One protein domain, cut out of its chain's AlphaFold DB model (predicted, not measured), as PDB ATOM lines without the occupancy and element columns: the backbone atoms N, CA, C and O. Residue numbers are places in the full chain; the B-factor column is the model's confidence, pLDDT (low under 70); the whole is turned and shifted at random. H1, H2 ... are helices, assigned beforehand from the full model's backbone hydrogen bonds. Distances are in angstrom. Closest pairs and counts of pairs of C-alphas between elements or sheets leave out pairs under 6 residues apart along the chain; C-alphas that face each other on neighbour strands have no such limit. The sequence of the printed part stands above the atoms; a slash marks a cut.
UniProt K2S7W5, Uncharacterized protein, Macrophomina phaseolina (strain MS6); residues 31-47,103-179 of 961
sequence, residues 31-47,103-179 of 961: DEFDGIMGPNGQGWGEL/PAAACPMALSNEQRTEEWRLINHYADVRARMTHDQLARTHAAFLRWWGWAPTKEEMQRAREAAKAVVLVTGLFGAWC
ATOM      1  N   ASP A  31      15.863 -28.433 -42.885       62.56
ATOM      2  CA  ASP A  31      16.666 -27.816 -41.829       62.56
ATOM      3  C   ASP A  31      15.788 -27.127 -40.761       62.56
ATOM      4  O   ASP A  31      16.135 -27.138 -39.584       62.56
ATOM      5  N   GLU A  32      14.631 -26.569 -41.138       64.25
ATOM      6  CA  GLU A  32      13.673 -25.931 -40.214       64.25
ATOM      7  C   GLU A  32      12.866 -26.948 -39.381       64.25
ATOM      8  O   GLU A  32      12.474 -26.649 -38.253       64.25
ATOM      9  N   PHE A  33      12.658 -28.166 -39.898       58.75
ATOM     10  CA  PHE A  33      11.888 -29.233 -39.240       58.75
ATOM     11  C   PHE A  33      12.754 -30.426 -38.768       58.75
ATOM     12  O   PHE A  33      12.260 -31.551 -38.659       58.75
ATOM     13  N   ASP A  34      14.047 -30.194 -38.492       51.03
ATOM     14  CA  ASP A  34      15.020 -31.156 -37.915       51.03
ATOM     15  C   ASP A  34      15.119 -32.517 -38.658       51.03
ATOM     16  O   ASP A  34      15.576 -33.532 -38.126       51.03
ATOM     17  N   GLY A  35      14.667 -32.573 -39.916       55.16
ATOM     18  CA  GLY A  35      14.523 -33.803 -40.696       55.16
ATOM     19  C   GLY A  35      13.469 -34.804 -40.187       55.16
ATOM     20  O   GLY A  35      13.399 -35.914 -40.725       55.16
ATOM     21  N   ILE A  36      12.643 -34.460 -39.189       44.28
ATOM     22  CA  ILE A  36      11.723 -35.409 -38.543       44.28
ATOM     23  C   ILE A  36      10.406 -35.539 -39.326       44.28
ATOM     24  O   ILE A  36       9.419 -34.862 -39.064       44.28
ATOM     25  N   MET A  37      10.424 -36.515 -40.238       50.75
ATOM     26  CA  MET A  37       9.329 -37.446 -40.554       50.75
ATOM     27  C   MET A  37       7.991 -36.887 -41.083       50.75
ATOM     28  O   MET A  37       7.184 -36.302 -40.364       50.75
ATOM     29  N   GLY A  38       7.666 -37.263 -42.326       53.91
ATOM     30  CA  GLY A  38       6.277 -37.363 -42.787       53.91
ATOM     31  C   GLY A  38       5.501 -38.479 -42.057       53.91
ATOM     32  O   GLY A  38       6.084 -39.225 -41.267       53.91
ATOM     33  N   PRO A  39       4.193 -38.662 -42.331       47.25
ATOM     34  CA  PRO A  39       3.269 -39.415 -41.465       47.25
ATOM     35  C   PRO A  39       3.603 -40.900 -41.213       47.25
ATOM     36  O   PRO A  39       3.081 -41.473 -40.263       47.25
ATOM     37  N   ASN A  40       4.483 -41.512 -42.015       58.16
ATOM     38  CA  ASN A  40       4.940 -42.903 -41.860       58.16
ATOM     39  C   ASN A  40       6.408 -43.027 -41.395       58.16
ATOM     40  O   ASN A  40       6.997 -44.099 -41.503       58.16
ATOM     41  N   GLY A  41       7.043 -41.939 -40.949       57.09
ATOM     42  CA  GLY A  41       8.473 -41.917 -40.611       57.09
ATOM     43  C   GLY A  41       9.417 -41.653 -41.792       57.09
ATOM     44  O   GLY A  41      10.625 -41.546 -41.603       57.09
ATOM     45  N   GLN A  42       8.882 -41.522 -43.006       61.38
ATOM     46  CA  GLN A  42       9.663 -41.281 -44.221       61.38
ATOM     47  C   GLN A  42      10.164 -39.833 -44.296       61.38
ATOM     48  O   GLN A  42       9.471 -38.896 -43.890       61.38
ATOM     49  N   GLY A  43      11.369 -39.645 -44.835       70.94
ATOM     50  CA  GLY A  43      11.926 -38.315 -45.084       70.94
ATOM     51  C   GLY A  43      11.224 -37.610 -46.250       70.94
ATOM     52  O   GLY A  43      10.747 -38.257 -47.179       70.94
ATOM     53  N   TRP A  44      11.212 -36.273 -46.239       59.06
ATOM     54  CA  TRP A  44      10.567 -35.468 -47.291       59.06
ATOM     55  C   TRP A  44      11.048 -35.792 -48.715       59.06
ATOM     56  O   TRP A  44      10.247 -35.706 -49.636       59.06
ATOM     57  N   GLY A  45      12.305 -36.223 -48.896       59.72
ATOM     58  CA  GLY A  45      12.813 -36.701 -50.190       59.72
ATOM     59  C   GLY A  45      12.004 -37.882 -50.736       59.72
ATOM     60  O   GLY A  45      11.382 -37.752 -51.782       59.72
ATOM     61  N   GLU A  46      11.895 -38.975 -49.971       61.34
ATOM     62  CA  GLU A  46      11.101 -40.150 -50.366       61.34
ATOM     63  C   GLU A  46       9.637 -39.793 -50.655       61.34
ATOM     64  O   GLU A  46       9.037 -40.349 -51.574       61.34
ATOM     65  N   LEU A  47       9.048 -38.863 -49.896       59.19
ATOM     66  CA  LEU A  47       7.675 -38.416 -50.134       59.19
ATOM     67  C   LEU A  47       7.540 -37.664 -51.469       59.19
ATOM     68  O   LEU A  47       6.571 -37.880 -52.193       59.19
ATOM     69  N   PRO A 103     -12.744 -47.664 -48.317       73.69
ATOM     70  CA  PRO A 103     -12.626 -47.410 -46.887       73.69
ATOM     71  C   PRO A 103     -11.962 -46.057 -46.615       73.69
ATOM     72  O   PRO A 103     -10.899 -45.764 -47.159       73.69
ATOM     73  N   ALA A 104     -12.534 -45.254 -45.715       69.06
ATOM     74  CA  ALA A 104     -11.991 -43.937 -45.362       69.06
ATOM     75  C   ALA A 104     -10.595 -43.991 -44.698       69.06
ATOM     76  O   ALA A 104      -9.938 -42.963 -44.592       69.06
ATOM     77  N   ALA A 105     -10.138 -45.179 -44.286       74.88
ATOM     78  CA  ALA A 105      -8.801 -45.443 -43.750       74.88
ATOM     79  C   ALA A 105      -7.802 -46.000 -44.795       74.88
ATOM     80  O   ALA A 105      -6.688 -46.374 -44.441       74.88
ATOM     81  N   ALA A 106      -8.179 -46.107 -46.075       82.19
ATOM     82  CA  ALA A 106      -7.287 -46.617 -47.118       82.19
ATOM     83  C   ALA A 106      -6.172 -45.605 -47.447       82.19
ATOM     84  O   ALA A 106      -6.453 -44.521 -47.948       82.19
ATOM     85  N   CYS A 107      -4.906 -45.967 -47.223       86.88
ATOM     86  CA  CYS A 107      -3.751 -45.173 -47.666       86.88
ATOM     87  C   CYS A 107      -3.872 -44.805 -49.167       86.88
ATOM     88  O   CYS A 107      -4.318 -45.657 -49.941       86.88
ATOM     89  N   PRO A 108      -3.446 -43.610 -49.632       85.75
ATOM     90  CA  PRO A 108      -3.540 -43.218 -51.042       85.75
ATOM     91  C   PRO A 108      -2.881 -44.207 -52.013       85.75
ATOM     92  O   PRO A 108      -3.336 -44.343 -53.145       85.75
ATOM     93  N   MET A 109      -1.856 -44.946 -51.572       84.69
ATOM     94  CA  MET A 109      -1.222 -46.015 -52.357       84.69
ATOM     95  C   MET A 109      -2.133 -47.226 -52.632       84.69
ATOM     96  O   MET A 109      -1.870 -47.975 -53.567       84.69
ATOM     97  N   ALA A 110      -3.196 -47.426 -51.847       89.06
ATOM     98  CA  ALA A 110      -4.187 -48.486 -52.051       89.06
ATOM     99  C   ALA A 110      -5.297 -48.096 -53.052       89.06
ATOM    100  O   ALA A 110      -6.216 -48.878 -53.291       89.06
ATOM    101  N   LEU A 111      -5.235 -46.886 -53.616       90.94
ATOM    102  CA  LEU A 111      -6.186 -46.362 -54.594       90.94
ATOM    103  C   LEU A 111      -5.654 -46.563 -56.018       90.94
ATOM    104  O   LEU A 111      -4.460 -46.389 -56.275       90.94
ATOM    105  N   SER A 112      -6.539 -46.852 -56.977       95.12
ATOM    106  CA  SER A 112      -6.152 -46.858 -58.394       95.12
ATOM    107  C   SER A 112      -5.678 -45.466 -58.840       95.12
ATOM    108  O   SER A 112      -6.044 -44.450 -58.248       95.12
ATOM    109  N   ASN A 113      -4.887 -45.379 -59.913       89.88
ATOM    110  CA  ASN A 113      -4.423 -44.081 -60.430       89.88
ATOM    111  C   ASN A 113      -5.592 -43.155 -60.817       89.88
ATOM    112  O   ASN A 113      -5.512 -41.944 -60.619       89.88
ATOM    113  N   GLU A 114      -6.700 -43.722 -61.298       92.38
ATOM    114  CA  GLU A 114      -7.940 -42.994 -61.591       92.38
ATOM    115  C   GLU A 114      -8.598 -42.468 -60.308       92.38
ATOM    116  O   GLU A 114      -8.939 -41.290 -60.233       92.38
ATOM    117  N   GLN A 115      -8.699 -43.305 -59.266       93.44
ATOM    118  CA  GLN A 115      -9.226 -42.909 -57.954       93.44
ATOM    119  C   GLN A 115      -8.360 -41.828 -57.297       93.44
ATOM    120  O   GLN A 115      -8.901 -40.838 -56.812       93.44
ATOM    121  N   ARG A 116      -7.024 -41.954 -57.342       91.50
ATOM    122  CA  ARG A 116      -6.101 -40.903 -56.881       91.50
ATOM    123  C   ARG A 116      -6.323 -39.594 -57.634       91.50
ATOM    124  O   ARG A 116      -6.409 -38.545 -57.006       91.50
ATOM    125  N   THR A 117      -6.448 -39.653 -58.959       90.62
ATOM    126  CA  THR A 117      -6.639 -38.460 -59.797       90.62
ATOM    127  C   THR A 117      -7.966 -37.765 -59.494       90.62
ATOM    128  O   THR A 117      -7.995 -36.545 -59.347       90.62
ATOM    129  N   GLU A 118      -9.060 -38.516 -59.351       94.19
ATOM    130  CA  GLU A 118     -10.378 -37.946 -59.051       94.19
ATOM    131  C   GLU A 118     -10.483 -37.453 -57.598       94.19
ATOM    132  O   GLU A 118     -11.091 -36.416 -57.345       94.19
ATOM    133  N   GLU A 119      -9.831 -38.104 -56.633       94.75
ATOM    134  CA  GLU A 119      -9.764 -37.594 -55.257       94.75
ATOM    135  C   GLU A 119      -8.909 -36.334 -55.143       94.75
ATOM    136  O   GLU A 119      -9.342 -35.365 -54.520       94.75
ATOM    137  N   TRP A 120      -7.754 -36.286 -55.812       90.56
ATOM    138  CA  TRP A 120      -6.948 -35.070 -55.907       90.56
ATOM    139  C   TRP A 120      -7.721 -33.936 -56.595       90.56
ATOM    140  O   TRP A 120      -7.652 -32.782 -56.170       90.56
ATOM    141  N   ARG A 121      -8.535 -34.252 -57.611       93.62
ATOM    142  CA  ARG A 121      -9.447 -33.299 -58.258       93.62
ATOM    143  C   ARG A 121     -10.532 -32.794 -57.308       93.62
ATOM    144  O   ARG A 121     -10.762 -31.587 -57.268       93.62
ATOM    145  N   LEU A 122     -11.172 -33.677 -56.539       92.12
ATOM    146  CA  LEU A 122     -12.165 -33.310 -55.523       92.12
ATOM    147  C   LEU A 122     -11.548 -32.397 -54.457       92.12
ATOM    148  O   LEU A 122     -12.128 -31.359 -54.145       92.12
ATOM    149  N   ILE A 123     -10.359 -32.735 -53.954       89.31
ATOM    150  CA  ILE A 123      -9.638 -31.913 -52.979       89.31
ATOM    151  C   ILE A 123      -9.341 -30.523 -53.558       89.31
ATOM    152  O   ILE A 123      -9.751 -29.529 -52.966       89.31
ATOM    153  N   ASN A 124      -8.707 -30.428 -54.731       88.19
ATOM    154  CA  ASN A 124      -8.386 -29.132 -55.342       88.19
ATOM    155  C   ASN A 124      -9.640 -28.307 -55.679       88.19
ATOM    156  O   ASN A 124      -9.634 -27.088 -55.523       88.19
ATOM    157  N   HIS A 125     -10.731 -28.950 -56.107       88.88
ATOM    158  CA  HIS A 125     -11.983 -28.256 -56.406       88.88
ATOM    159  C   HIS A 125     -12.661 -27.691 -55.150       88.88
ATOM    160  O   HIS A 125     -13.231 -26.603 -55.208       88.88
ATOM    161  N   TYR A 126     -12.593 -28.401 -54.020       87.12
ATOM    162  CA  TYR A 126     -13.276 -28.021 -52.780       87.12
ATOM    163  C   TYR A 126     -12.387 -27.361 -51.717       87.12
ATOM    164  O   TYR A 126     -12.915 -26.860 -50.725       87.12
ATOM    165  N   ALA A 127     -11.075 -27.278 -51.949       75.12
ATOM    166  CA  ALA A 127     -10.187 -26.339 -51.264       75.12
ATOM    167  C   ALA A 127     -10.560 -24.874 -51.577       75.12
ATOM    168  O   ALA A 127     -10.341 -23.986 -50.752       75.12
ATOM    169  N   ASP A 128     -11.194 -24.611 -52.728       75.06
ATOM    170  CA  ASP A 128     -11.873 -23.339 -52.966       75.06
ATOM    171  C   ASP A 128     -13.156 -23.255 -52.125       75.06
ATOM    172  O   ASP A 128     -14.183 -23.872 -52.422       75.06
ATOM    173  N   VAL A 129     -13.116 -22.415 -51.090       63.09
ATOM    174  CA  VAL A 129     -14.220 -22.164 -50.146       63.09
ATOM    175  C   VAL A 129     -15.532 -21.762 -50.853       63.09
ATOM    176  O   VAL A 129     -16.627 -21.988 -50.320       63.09
ATOM    177  N   ARG A 130     -15.446 -21.200 -52.069       60.09
ATOM    178  CA  ARG A 130     -16.588 -20.773 -52.897       60.09
ATOM    179  C   ARG A 130     -17.290 -21.930 -53.610       60.09
ATOM    180  O   ARG A 130     -18.444 -21.765 -54.016       60.09
ATOM    181  N   ALA A 131     -16.628 -23.074 -53.788       76.19
ATOM    182  CA  ALA A 131     -17.204 -24.224 -54.471       76.19
ATOM    183  C   ALA A 131     -18.452 -24.719 -53.721       76.19
ATOM    184  O   ALA A 131     -18.436 -24.938 -52.503       76.19
ATOM    185  N   ARG A 132     -19.566 -24.875 -54.451       81.00
ATOM    186  CA  ARG A 132     -20.824 -25.396 -53.897       81.00
ATOM    187  C   ARG A 132     -20.745 -26.915 -53.810       81.00
ATOM    188  O   ARG A 132     -20.392 -27.578 -54.777       81.00
ATOM    189  N   MET A 133     -21.081 -27.437 -52.639       85.75
ATOM    190  CA  MET A 133     -20.734 -28.788 -52.215       85.75
ATOM    191  C   MET A 133     -21.944 -29.406 -51.516       85.75
ATOM    192  O   MET A 133     -22.472 -28.820 -50.568       85.75
ATOM    193  N   THR A 134     -22.412 -30.557 -51.993       90.81
ATOM    194  CA  THR A 134     -23.459 -31.340 -51.323       90.81
ATOM    195  C   THR A 134     -22.909 -32.020 -50.068       90.81
ATOM    196  O   THR A 134     -21.697 -32.122 -49.875       90.81
ATOM    197  N   HIS A 135     -23.799 -32.525 -49.214       79.44
ATOM    198  CA  HIS A 135     -23.416 -33.260 -48.006       79.44
ATOM    199  C   HIS A 135     -22.565 -34.507 -48.330       79.44
ATOM    200  O   HIS A 135     -21.581 -34.789 -47.647       79.44
ATOM    201  N   ASP A 136     -22.878 -35.193 -49.433       86.81
ATOM    202  CA  ASP A 136     -22.123 -36.355 -49.916       86.81
ATOM    203  C   ASP A 136     -20.748 -35.959 -50.462       86.81
ATOM    204  O   ASP A 136     -19.766 -36.666 -50.248       86.81
ATOM    205  N   GLN A 137     -20.650 -34.817 -51.151       90.00
ATOM    206  CA  GLN A 137     -19.370 -34.268 -51.606       90.00
ATOM    207  C   GLN A 137     -18.505 -33.846 -50.410       90.00
ATOM    208  O   GLN A 137     -17.307 -34.126 -50.413       90.00
ATOM    209  N   LEU A 138     -19.105 -33.262 -49.363       87.81
ATOM    210  CA  LEU A 138     -18.446 -32.941 -48.090       87.81
ATOM    211  C   LEU A 138     -17.851 -34.199 -47.443       87.81
ATOM    212  O   LEU A 138     -16.668 -34.207 -47.115       87.81
ATOM    213  N   ALA A 139     -18.627 -35.284 -47.356       87.94
ATOM    214  CA  ALA A 139     -18.157 -36.566 -46.832       87.94
ATOM    215  C   ALA A 139     -17.040 -37.195 -47.690       87.94
ATOM    216  O   ALA A 139     -16.013 -37.601 -47.148       87.94
ATOM    217  N   ARG A 140     -17.190 -37.231 -49.023       90.44
ATOM    218  CA  ARG A 140     -16.164 -37.770 -49.943       90.44
ATOM    219  C   ARG A 140     -14.855 -36.990 -49.875       90.44
ATOM    220  O   ARG A 140     -13.791 -37.594 -49.847       90.44
ATOM    221  N   THR A 141     -14.932 -35.663 -49.816       91.50
ATOM    222  CA  THR A 141     -13.744 -34.799 -49.769       91.50
ATOM    223  C   THR A 141     -13.066 -34.880 -48.402       91.50
ATOM    224  O   THR A 141     -11.851 -35.000 -48.350       91.50
ATOM    225  N   HIS A 142     -13.821 -34.927 -47.297       88.25
ATOM    226  CA  HIS A 142     -13.269 -35.204 -45.963       88.25
ATOM    227  C   HIS A 142     -12.573 -36.575 -45.914       88.25
ATOM    228  O   HIS A 142     -11.479 -36.700 -45.371       88.25
ATOM    229  N   ALA A 143     -13.173 -37.608 -46.516       90.56
ATOM    230  CA  ALA A 143     -12.554 -38.925 -46.633       90.56
ATOM    231  C   ALA A 143     -11.311 -38.913 -47.540       90.56
ATOM    232  O   ALA A 143     -10.388 -39.680 -47.293       90.56
ATOM    233  N   ALA A 144     -11.255 -38.069 -48.575       92.81
ATOM    234  CA  ALA A 144     -10.043 -37.858 -49.365       92.81
ATOM    235  C   ALA A 144      -8.951 -37.151 -48.535       92.81
ATOM    236  O   ALA A 144      -7.844 -37.669 -48.458       92.81
ATOM    237  N   PHE A 145      -9.265 -36.055 -47.830       89.81
ATOM    238  CA  PHE A 145      -8.315 -35.367 -46.941       89.81
ATOM    239  C   PHE A 145      -7.706 -36.314 -45.893       89.81
ATOM    240  O   PHE A 145      -6.482 -36.415 -45.817       89.81
ATOM    241  N   LEU A 146      -8.542 -37.082 -45.174       89.56
ATOM    242  CA  LEU A 146      -8.090 -38.070 -44.179       89.56
ATOM    243  C   LEU A 146      -7.053 -39.045 -44.743       89.56
ATOM    244  O   LEU A 146      -6.104 -39.399 -44.053       89.56
ATOM    245  N   ARG A 147      -7.229 -39.479 -45.994       91.12
ATOM    246  CA  ARG A 147      -6.323 -40.430 -46.643       91.12
ATOM    247  C   ARG A 147      -5.058 -39.741 -47.148       91.12
ATOM    248  O   ARG A 147      -3.970 -40.247 -46.912       91.12
ATOM    249  N   TRP A 148      -5.181 -38.583 -47.792       89.69
ATOM    250  CA  TRP A 148      -4.050 -37.875 -48.403       89.69
ATOM    251  C   TRP A 148      -3.103 -37.197 -47.400       89.69
ATOM    252  O   TRP A 148      -1.913 -37.109 -47.690       89.69
ATOM    253  N   TRP A 149      -3.582 -36.770 -46.224       87.44
ATOM    254  CA  TRP A 149      -2.745 -36.122 -45.195       87.44
ATOM    255  C   TRP A 149      -2.707 -36.842 -43.840       87.44
ATOM    256  O   TRP A 149      -2.011 -36.385 -42.936       87.44
ATOM    257  N   GLY A 150      -3.454 -37.933 -43.652       83.31
ATOM    258  CA  GLY A 150      -3.614 -38.594 -42.346       83.31
ATOM    259  C   GLY A 150      -4.534 -37.845 -41.370       83.31
ATOM    260  O   GLY A 150      -4.893 -38.377 -40.323       83.31
ATOM    261  N   TRP A 151      -4.958 -36.628 -41.719       78.50
ATOM    262  CA  TRP A 151      -5.913 -35.807 -40.981       78.50
ATOM    263  C   TRP A 151      -6.847 -35.079 -41.954       78.50
ATOM    264  O   TRP A 151      -6.536 -34.890 -43.129       78.50
ATOM    265  N   ALA A 152      -8.002 -34.655 -41.453       76.31
ATOM    266  CA  ALA A 152      -8.893 -33.731 -42.138       76.31
ATOM    267  C   ALA A 152      -9.458 -32.746 -41.109       76.31
ATOM    268  O   ALA A 152      -9.711 -33.163 -39.975       76.31
ATOM    269  N   PRO A 153      -9.691 -31.472 -41.473       69.38
ATOM    270  CA  PRO A 153     -10.534 -30.602 -40.663       69.38
ATOM    271  C   PRO A 153     -11.923 -31.238 -40.559       69.38
ATOM    272  O   PRO A 153     -12.465 -31.705 -41.568       69.38
ATOM    273  N   THR A 154     -12.499 -31.266 -39.355       75.62
ATOM    274  CA  THR A 154     -13.783 -31.939 -39.128       75.62
ATOM    275  C   THR A 154     -14.869 -31.367 -40.033       75.62
ATOM    276  O   THR A 154     -14.821 -30.216 -40.478       75.62
ATOM    277  N   LYS A 155     -15.899 -32.165 -40.306       70.50
ATOM    278  CA  LYS A 155     -17.064 -31.763 -41.105       70.50
ATOM    279  C   LYS A 155     -17.689 -30.459 -40.584       70.50
ATOM    280  O   LYS A 155     -18.061 -29.587 -41.369       70.50
ATOM    281  N   GLU A 156     -17.715 -30.298 -39.266       72.62
ATOM    282  CA  GLU A 156     -18.218 -29.145 -38.527       72.62
ATOM    283  C   GLU A 156     -17.253 -27.951 -38.586       72.62
ATOM    284  O   GLU A 156     -17.699 -26.808 -38.546       72.62
ATOM    285  N   GLU A 157     -15.938 -28.169 -38.689       70.69
ATOM    286  CA  GLU A 157     -14.945 -27.110 -38.940       70.69
ATOM    287  C   GLU A 157     -14.947 -26.652 -40.397       70.69
ATOM    288  O   GLU A 157     -14.946 -25.450 -40.635       70.69
ATOM    289  N   MET A 158     -15.041 -27.555 -41.378       65.75
ATOM    290  CA  MET A 158     -15.201 -27.175 -42.789       65.75
ATOM    291  C   MET A 158     -16.498 -26.394 -43.018       65.75
ATOM    292  O   MET A 158     -16.511 -25.406 -43.758       65.75
ATOM    293  N   GLN A 159     -17.592 -26.801 -42.364       70.38
ATOM    294  CA  GLN A 159     -18.852 -26.066 -42.418       70.38
ATOM    295  C   GLN A 159     -18.726 -24.695 -41.738       70.38
ATOM    296  O   GLN A 159     -19.050 -23.692 -42.373       70.38
ATOM    297  N   ARG A 160     -18.174 -24.620 -40.514       66.75
ATOM    298  CA  ARG A 160     -17.941 -23.343 -39.811       66.75
ATOM    299  C   ARG A 160     -16.974 -22.423 -40.557       66.75
ATOM    300  O   ARG A 160     -17.223 -21.228 -40.606       66.75
ATOM    301  N   ALA A 161     -15.928 -22.944 -41.193       62.03
ATOM    302  CA  ALA A 161     -15.009 -22.164 -42.022       62.03
ATOM    303  C   ALA A 161     -15.715 -21.594 -43.262       62.03
ATOM    304  O   ALA A 161     -15.546 -20.420 -43.584       62.03
ATOM    305  N   ARG A 162     -16.579 -22.381 -43.921       64.31
ATOM    306  CA  ARG A 162     -17.421 -21.899 -45.029       64.31
ATOM    307  C   ARG A 162     -18.471 -20.884 -44.560       64.31
ATOM    308  O   ARG A 162     -18.772 -19.950 -45.297       64.31
ATOM    309  N   GLU A 163     -19.047 -21.043 -43.374       68.56
ATOM    310  CA  GLU A 163     -20.033 -20.112 -42.807       68.56
ATOM    311  C   GLU A 163     -19.393 -18.810 -42.327       68.56
ATOM    312  O   GLU A 163     -19.883 -17.739 -42.678       68.56
ATOM    313  N   ALA A 164     -18.240 -18.879 -41.662       58.78
ATOM    314  CA  ALA A 164     -17.404 -17.728 -41.348       58.78
ATOM    315  C   ALA A 164     -16.957 -17.003 -42.624       58.78
ATOM    316  O   ALA A 164     -17.084 -15.786 -42.700       58.78
ATOM    317  N   ALA A 165     -16.532 -17.722 -43.670       54.38
ATOM    318  CA  ALA A 165     -16.200 -17.114 -44.957       54.38
ATOM    319  C   ALA A 165     -17.415 -16.429 -45.606       54.38
ATOM    320  O   ALA A 165     -17.301 -15.286 -46.039       54.38
ATOM    321  N   LYS A 166     -18.598 -17.063 -45.627       59.28
ATOM    322  CA  LYS A 166     -19.850 -16.428 -46.091       59.28
ATOM    323  C   LYS A 166     -20.185 -15.169 -45.284       59.28
ATOM    324  O   LYS A 166     -20.575 -14.169 -45.880       59.28
ATOM    325  N   ALA A 167     -20.035 -15.212 -43.960       51.56
ATOM    326  CA  ALA A 167     -20.318 -14.089 -43.070       51.56
ATOM    327  C   ALA A 167     -19.326 -12.936 -43.285       51.56
ATOM    328  O   ALA A 167     -19.750 -11.806 -43.498       51.56
ATOM    329  N   VAL A 168     -18.020 -13.216 -43.336       41.66
ATOM    330  CA  VAL A 168     -16.974 -12.232 -43.661       41.66
ATOM    331  C   VAL A 168     -17.216 -11.614 -45.040       41.66
ATOM    332  O   VAL A 168     -17.101 -10.401 -45.189       41.66
ATOM    333  N   VAL A 169     -17.630 -12.400 -46.034       51.56
ATOM    334  CA  VAL A 169     -17.990 -11.908 -47.376       51.56
ATOM    335  C   VAL A 169     -19.222 -10.998 -47.349       51.56
ATOM    336  O   VAL A 169     -19.202  -9.941 -47.976       51.56
ATOM    337  N   LEU A 170     -20.268 -11.366 -46.601       50.75
ATOM    338  CA  LEU A 170     -21.480 -10.554 -46.420       50.75
ATOM    339  C   LEU A 170     -21.224  -9.251 -45.647       50.75
ATOM    340  O   LEU A 170     -21.856  -8.242 -45.944       50.75
ATOM    341  N   VAL A 171     -20.319  -9.272 -44.664       40.41
ATOM    342  CA  VAL A 171     -20.052  -8.146 -43.751       40.41
ATOM    343  C   VAL A 171     -18.992  -7.185 -44.296       40.41
ATOM    344  O   VAL A 171     -19.120  -5.977 -44.117       40.41
ATOM    345  N   THR A 172     -17.945  -7.689 -44.956       45.47
ATOM    346  CA  THR A 172     -16.810  -6.858 -45.409       45.47
ATOM    347  C   THR A 172     -16.873  -6.466 -46.882       45.47
ATOM    348  O   THR A 172     -16.220  -5.503 -47.277       45.47
ATOM    349  N   GLY A 173     -17.588  -7.227 -47.720       45.59
ATOM    350  CA  GLY A 173     -17.567  -7.074 -49.180       45.59
ATOM    351  C   GLY A 173     -16.201  -7.341 -49.843       45.59
ATOM    352  O   GLY A 173     -16.069  -7.167 -51.055       45.59
ATOM    353  N   LEU A 174     -15.182  -7.759 -49.080       41.44
ATOM    354  CA  LEU A 174     -13.786  -7.842 -49.509       41.44
ATOM    355  C   LEU A 174     -13.335  -9.297 -49.696       41.44
ATOM    356  O   LEU A 174     -12.940  -9.976 -48.750       41.44
ATOM    357  N   PHE A 175     -13.308  -9.759 -50.948       47.62
ATOM    358  CA  PHE A 175     -12.590 -10.980 -51.324       47.62
ATOM    359  C   PHE A 175     -11.115 -10.674 -51.626       47.62
ATOM    360  O   PHE A 175     -10.785 -10.073 -52.649       47.62
ATOM    361  N   GLY A 176     -10.211 -11.142 -50.763       36.38
ATOM    362  CA  GLY A 176      -8.768 -11.074 -50.991       36.38
ATOM    363  C   GLY A 176      -8.253 -12.155 -51.953       36.38
ATOM    364  O   GLY A 176      -8.120 -13.310 -51.568       36.38
ATOM    365  N   ALA A 177      -7.906 -11.753 -53.179       36.78
ATOM    366  CA  ALA A 177      -6.842 -12.342 -54.010       36.78
ATOM    367  C   ALA A 177      -6.805 -13.880 -54.248       36.78
ATOM    368  O   ALA A 177      -5.756 -14.494 -54.097       36.78
ATOM    369  N   TRP A 178      -7.895 -14.478 -54.752       41.97
ATOM    370  CA  TRP A 178      -7.867 -15.792 -55.452       41.97
ATOM    371  C   TRP A 178      -8.658 -15.794 -56.783       41.97
ATOM    372  O   TRP A 178      -9.064 -16.834 -57.298       41.97
ATOM    373  N   CYS A 179      -8.925 -14.611 -57.348       38.75
ATOM    374  CA  CYS A 179      -9.703 -14.431 -58.581       38.75
ATOM    375  C   CYS A 179      -8.883 -13.656 -59.614       38.75
ATOM    376  O   CYS A 179      -8.252 -12.660 -59.260       38.75
TER     377      CYS A 179
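What this domain is: This is residues 31 to 47 and 103 to 179 of the 961 residues of an uncharacterized protein of Macrophomina phaseolina (strain MS6) (UniProt K2S7W5). Two helices, H2 and H3, cross near their middles as a steep X, and a third and longer one, H4, starts beside H3 and runs off as an arm whose far part, residues 167 to 172, sticks out. At the opposite end of the longest axis from that arm lies an outlying piece, residues 31 to 47, a winding stretch that closes in the small helix H1. You have 94 printed residues with four named helices, in the order H1, H2, H3, H4, and no named strand; the class is all helix. The whole is loose, with a radius of gyration of the C-alphas of 16.1 A and spans of 44 by 35 by 24 A.

Where its parts are: Start at C-alpha 31, at (16.666, -27.816, -41.829); residues 31 to 43 hold no named element. H1 then takes residues 44 to 47 and is 5.0 A long from first to last C-alpha. Printing resumes at residue 103, and at C-alpha 113, at (-4.423, -44.081, -60.430), you find the start of H2, residues 113 to 127, 20.8 A long. H3 covers residues 135 to 149 over 21.1 A. H4 holds residues 155 to 172 and runs 25.3 A to C-alpha 172, at (-16.810, -6.858, -45.409).

How they stand to each other: Look first at Glu 119 and Ala 144, whose C-alphas, 5.9 A apart, are the closest of H2 and H3. These two helices touch, H3 with residues 141 to 145 alone. They run opposite ways at a steep tilt of 69 degrees, only just short of about perpendicular. H3 and H4 only just touch, with 3 pairs of C-alphas within 8 A; H3 does so with residues 138 to 142 alone and H4 with residue 155 alone. Their closest C-alphas, those of His 142 and Lys 155, are 7.1 A apart. Their lines are about perpendicular, only just, at 71 degrees. H2 and H4 are apart, and H1 is apart from H2, H3 and H4. In H2, H3 and H4 every O i to N i+4 pair is within hydrogen-bond range, while H1 is too short for such a pair.

The domain as a whole: The two C-alphas farthest apart, those of Glu 46 and Val 171, are 45.2 A from each other. Residues 48 to 102 are not printed, and C-alphas 47 and 103 are 22.4 A apart across this cut, which falls in the link from H1 to H2. The link from H2 to H3 is short and that from H3 to H4 tight. Residues 167 to 174 stand free. The mean pLDDT of the printed part is 71.9; 41 residues are under 70, among them residues 31 to 42, 44 to 47 and 160 to 179.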